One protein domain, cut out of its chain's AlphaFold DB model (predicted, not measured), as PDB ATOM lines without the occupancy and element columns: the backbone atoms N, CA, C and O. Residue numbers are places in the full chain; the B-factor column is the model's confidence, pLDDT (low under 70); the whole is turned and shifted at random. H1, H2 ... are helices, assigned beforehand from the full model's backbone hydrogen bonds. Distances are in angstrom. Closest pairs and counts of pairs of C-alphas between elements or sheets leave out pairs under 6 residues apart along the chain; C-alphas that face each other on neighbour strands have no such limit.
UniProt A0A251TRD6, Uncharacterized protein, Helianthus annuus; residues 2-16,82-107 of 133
ATOM      1  N   ARG A   2     173.434 216.134 262.495       56.34
ATOM      2  CA  ARG A   2     173.319 214.893 263.324       56.34
ATOM      3  C   ARG A   2     171.951 214.184 263.319       56.34
ATOM      4  O   ARG A   2     171.937 212.971 263.451       56.34
ATOM      5  N   ASN A   3     170.845 214.907 263.130       69.19
ATOM      6  CA  ASN A   3     169.498 214.325 263.231       69.19
ATOM      7  C   ASN A   3     168.783 214.128 261.880       69.19
ATOM      8  O   ASN A   3     167.735 213.496 261.859       69.19
ATOM      9  N   ARG A   4     169.306 214.677 260.770       73.25
ATOM     10  CA  ARG A   4     168.632 214.668 259.451       73.25
ATOM     11  C   ARG A   4     169.488 214.113 258.310       73.25
ATOM     12  O   ARG A   4     168.962 213.412 257.460       73.25
ATOM     13  N   GLY A   5     170.807 214.318 258.348       80.25
ATOM     14  CA  GLY A   5     171.683 213.937 257.235       80.25
ATOM     15  C   GLY A   5     171.865 212.434 257.053       80.25
ATOM     16  O   GLY A   5     171.846 211.948 255.931       80.25
ATOM     17  N   VAL A   6     171.994 211.679 258.148       82.00
ATOM     18  CA  VAL A   6     172.098 210.211 258.066       82.00
ATOM     19  C   VAL A   6     170.791 209.589 257.550       82.00
ATOM     20  O   VAL A   6     170.868 208.808 256.603       82.00
ATOM     21  N   PRO A   7     169.602 209.956 258.077       86.19
ATOM     22  CA  PRO A   7     168.334 209.523 257.490       86.19
ATOM     23  C   PRO A   7     168.166 209.902 256.014       86.19
ATOM     24  O   PRO A   7     167.707 209.072 255.238       86.19
ATOM     25  N   ALA A   8     168.565 211.114 255.611       83.94
ATOM     26  CA  ALA A   8     168.457 211.560 254.222       83.94
ATOM     27  C   ALA A   8     169.283 210.677 253.270       83.94
ATOM     28  O   ALA A   8     168.740 210.174 252.293       83.94
ATOM     29  N   ILE A   9     170.551 210.402 253.598       86.62
ATOM     30  CA  ILE A   9     171.404 209.511 252.790       86.62
ATOM     31  C   ILE A   9     170.855 208.093 252.747       86.62
ATOM     32  O   ILE A   9     170.806 207.493 251.677       86.62
ATOM     33  N   ALA A  10     170.435 207.554 253.894       88.00
ATOM     34  CA  ALA A  10     169.859 206.218 253.942       88.00
ATOM     35  C   ALA A  10     168.627 206.124 253.032       88.00
ATOM     36  O   ALA A  10     168.528 205.192 252.244       88.00
ATOM     37  N   ASN A  11     167.744 207.123 253.071       89.75
ATOM     38  CA  ASN A  11     166.584 207.179 252.186       89.75
ATOM     39  C   ASN A  11     166.985 207.325 250.714       89.75
ATOM     40  O   ASN A  11     166.375 206.677 249.872       89.75
ATOM     41  N   SER A  12     168.002 208.122 250.379       89.69
ATOM     42  CA  SER A  12     168.489 208.222 248.997       89.69
ATOM     43  C   SER A  12     169.057 206.901 248.473       89.69
ATOM     44  O   SER A  12     168.866 206.592 247.306       89.69
ATOM     45  N   ILE A  13     169.731 206.120 249.323       90.31
ATOM     46  CA  ILE A  13     170.242 204.787 248.970       90.31
ATOM     47  C   ILE A  13     169.085 203.798 248.810       90.31
ATOM     48  O   ILE A  13     168.995 203.114 247.798       90.31
ATOM     49  N   LEU A  14     168.198 203.724 249.806       91.38
ATOM     50  CA  LEU A  14     167.119 202.736 249.859       91.38
ATOM     51  C   LEU A  14     166.017 202.977 248.819       91.38
ATOM     52  O   LEU A  14     165.292 202.042 248.515       91.38
ATOM     53  N   ASN A  15     165.888 204.198 248.295       91.75
ATOM     54  CA  ASN A  15     164.942 204.530 247.223       91.75
ATOM     55  C   ASN A  15     165.632 204.699 245.854       91.75
ATOM     56  O   ASN A  15     165.039 205.264 244.934       91.75
ATOM     57  N   ALA A  16     166.896 204.285 245.713       94.56
ATOM     58  CA  ALA A  16     167.594 204.354 244.435       94.56
ATOM     59  C   ALA A  16     167.051 203.285 243.473       94.56
ATOM     60  O   ALA A  16     167.108 202.089 243.760       94.56
ATOM     61  N   PRO A  82     173.603 207.187 242.711       90.81
ATOM     62  CA  PRO A  82     173.689 208.627 242.450       90.81
ATOM     63  C   PRO A  82     174.171 209.446 243.654       90.81
ATOM     64  O   PRO A  82     174.983 210.360 243.522       90.81
ATOM     65  N   VAL A  83     173.724 209.091 244.862       89.25
ATOM     66  CA  VAL A  83     174.134 209.774 246.096       89.25
ATOM     67  C   VAL A  83     175.619 209.572 246.428       89.25
ATOM     68  O   VAL A  83     176.248 210.471 246.982       89.25
ATOM     69  N   MET A  84     176.206 208.428 246.064       89.25
ATOM     70  CA  MET A  84     177.635 208.164 246.259       89.25
ATOM     71  C   MET A  84     178.489 208.987 245.293       89.25
ATOM     72  O   MET A  84     179.520 209.520 245.707       89.25
ATOM     73  N   GLU A  85     178.038 209.147 244.048       90.44
ATOM     74  CA  GLU A  85     178.682 210.029 243.064       90.44
ATOM     75  C   GLU A  85     178.628 211.489 243.524       90.44
ATOM     76  O   GLU A  85     179.661 212.149 243.587       90.44
ATOM     77  N   LEU A  86     177.462 211.971 243.977       90.75
ATOM     78  CA  LEU A  86     177.308 213.335 244.503       90.75
ATOM     79  C   LEU A  86     178.223 213.611 245.704       90.75
ATOM     80  O   LEU A  86     178.822 214.683 245.802       90.75
ATOM     81  N   VAL A  87     178.355 212.649 246.622       89.06
ATOM     82  CA  VAL A  87     179.290 212.751 247.752       89.06
ATOM     83  C   VAL A  87     180.737 212.758 247.260       89.06
ATOM     84  O   VAL A  87     181.533 213.575 247.723       89.06
ATOM     85  N   THR A  88     181.087 211.886 246.315       91.00
ATOM     86  CA  THR A  88     182.442 211.803 245.749       91.00
ATOM     87  C   THR A  88     182.826 213.088 245.025       91.00
ATOM     88  O   THR A  88     183.950 213.568 245.177       91.00
ATOM     89  N   ASP A  89     181.895 213.683 244.286       91.25
ATOM     90  CA  ASP A  89     182.083 214.962 243.613       91.25
ATOM     91  C   ASP A  89     182.211 216.113 244.611       91.25
ATOM     92  O   ASP A  89     183.155 216.896 244.508       91.25
ATOM     93  N   ALA A  90     181.362 216.167 245.642       90.44
ATOM     94  CA  ALA A  90     181.459 217.168 246.705       90.44
ATOM     95  C   ALA A  90     182.842 217.185 247.379       90.44
ATOM     96  O   ALA A  90     183.357 218.252 247.713       90.44
ATOM     97  N   LEU A  91     183.467 216.015 247.547       90.81
ATOM     98  CA  LEU A  91     184.798 215.882 248.148       90.81
ATOM     99  C   LEU A  91     185.939 216.419 247.269       90.81
ATOM    100  O   LEU A  91     187.039 216.625 247.783       90.81
ATOM    101  N   LYS A  92     185.707 216.668 245.974       93.56
ATOM    102  CA  LYS A  92     186.708 217.259 245.067       93.56
ATOM    103  C   LYS A  92     186.819 218.782 245.217       93.56
ATOM    104  O   LYS A  92     187.769 219.363 244.699       93.56
ATOM    105  N   HIS A  93     185.864 219.427 245.889       92.00
ATOM    106  CA  HIS A  93     185.815 220.880 246.048       92.00
ATOM    107  C   HIS A  93     186.528 221.356 247.325       92.00
ATOM    108  O   HIS A  93     186.454 220.716 248.373       92.00
ATOM    109  N   ASP A  94     187.171 222.528 247.267       89.88
ATOM    110  CA  ASP A  94     187.839 223.144 248.428       89.88
ATOM    111  C   ASP A  94     186.854 223.427 249.580       89.88
ATOM    112  O   ASP A  94     187.201 223.345 250.761       89.88
ATOM    113  N   ASP A  95     185.596 223.710 249.241       91.56
ATOM    114  CA  ASP A  95     184.481 223.959 250.149       91.56
ATOM    115  C   ASP A  95     183.562 222.734 250.325       91.56
ATOM    116  O   ASP A  95     182.361 222.875 250.571       91.56
ATOM    117  N   TRP A  96     184.124 221.520 250.268       89.31
ATOM    118  CA  TRP A  96     183.411 220.241 250.422       89.31
ATOM    119  C   TRP A  96     182.411 220.203 251.593       89.31
ATOM    120  O   TRP A  96     181.337 219.614 251.485       89.31
ATOM    121  N   CYS A  97     182.711 220.867 252.717       86.38
ATOM    122  CA  CYS A  97     181.804 220.968 253.867       86.38
ATOM    123  C   CYS A  97     180.461 221.633 253.525       86.38
ATOM    124  O   CYS A  97     179.442 221.294 254.128       86.38
ATOM    125  N   THR A  98     180.458 222.614 252.627       86.94
ATOM    126  CA  THR A  98     179.253 223.325 252.186       86.94
ATOM    127  C   THR A  98     178.453 222.455 251.225       86.94
ATOM    128  O   THR A  98     177.249 222.288 251.414       86.94
ATOM    129  N   TRP A  99     179.131 221.819 250.270       87.69
ATOM    130  CA  TRP A  99     178.520 220.891 249.320       87.69
ATOM    131  C   TRP A  99     177.872 219.688 250.005       87.69
ATOM    132  O   TRP A  99     176.697 219.409 249.771       87.69
ATOM    133  N   LEU A 100     178.579 219.033 250.932       87.25
ATOM    134  CA  LEU A 100     178.005 217.929 251.704       87.25
ATOM    135  C   LEU A 100     176.799 218.378 252.528       87.25
ATOM    136  O   LEU A 100     175.825 217.644 252.615       87.25
ATOM    137  N   LYS A 101     176.810 219.581 253.114       85.56
ATOM    138  CA  LYS A 101     175.629 220.093 253.830       85.56
ATOM    139  C   LYS A 101     174.433 220.278 252.901       85.56
ATOM    140  O   LYS A 101     173.336 219.937 253.314       85.56
ATOM    141  N   SER A 102     174.650 220.765 251.680       84.75
ATOM    142  CA  SER A 102     173.592 220.913 250.673       84.75
ATOM    143  C   SER A 102     172.971 219.565 250.288       84.75
ATOM    144  O   SER A 102     171.757 219.449 250.178       84.75
ATOM    145  N   ILE A 103     173.799 218.524 250.148       83.88
ATOM    146  CA  ILE A 103     173.344 217.160 249.831       83.88
ATOM    147  C   ILE A 103     172.617 216.518 251.027       83.88
ATOM    148  O   ILE A 103     171.609 215.839 250.854       83.88
ATOM    149  N   LEU A 104     173.133 216.708 252.246       81.81
ATOM    150  CA  LEU A 104     172.652 216.045 253.468       81.81
ATOM    151  C   LEU A 104     171.466 216.746 254.143       81.81
ATOM    152  O   LEU A 104     170.809 216.157 254.998       81.81
ATOM    153  N   ASP A 105     171.260 218.020 253.856       77.44
ATOM    154  CA  ASP A 105     170.246 218.863 254.488       77.44
ATOM    155  C   ASP A 105     169.688 219.810 253.411       77.44
ATOM    156  O   ASP A 105     169.890 221.027 253.501       77.44
ATOM    157  N   PRO A 106     169.073 219.261 252.338       66.88
ATOM    158  CA  PRO A 106     168.517 220.084 251.277       66.88
ATOM    159  C   PRO A 106     167.477 221.038 251.881       66.88
ATOM    160  O   PRO A 106     166.736 220.638 252.789       66.88
ATOM    161  N   PRO A 107     167.434 222.308 251.439       60.12
ATOM    162  CA  PRO A 107     166.451 223.255 251.942       60.12
ATOM    163  C   PRO A 107     165.052 222.686 251.721       60.12
ATOM    164  O   PRO A 107     164.778 222.119 250.665       60.12
TER     165      PRO A 107
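This is residues 2 to 16 and 82 to 107 of the 133 residues of an uncharacterized protein of Helianthus annuus (UniProt A0A251TRD6). What is the shape? H1 caps the open end of a helical hairpin, H2 and H3, with Gly 5 near Leu 104 and Ser 12 near Val 83. What is printed? The printed part has 41 residues with three named helices, H1, H2, H3 in chain order, and no named strand: all helix. It is compact, with radius of gyration of the C-alphas 10.1 A and spans 28 by 20 by 15 A.

Where is H1? Residues 5 to 14, 14.2 A long, from C-alpha 5 at (171.683, 213.937, 257.235). Where are H2 and H3? H2 is residues 82 to 90, 12.3 A; H3 is residues 96 to 104, 11.9 A, ending at C-alpha 104 (172.652, 216.045, 253.468).

How does H1 stand? It only just touches H2, with 3 pairs of C-alphas within 8 A, the closest Ser 12 and Val 83, 6.5 A; their tilt is steep, 43 degrees, opposite ways. H1 touches H3, closest C-alphas Gly 5 and Leu 104, 4.4 A, at a steep tilt of 62 degrees, the same way. And the hairpin? H2 and H3 touch, closest C-alphas Ala 90 and Trp 96, 5.2 A, at a shallow tilt of 22 degrees, opposite ways. In H1, H2 and H3 every O i to N i+4 pair is within hydrogen-bond range.

Where is the cut? Residues 17 to 81 are not printed; C-alphas 16 and 82 are 7.7 A apart. Where is confidence low? Residues 2 to 3 and 106 to 107 are under 70.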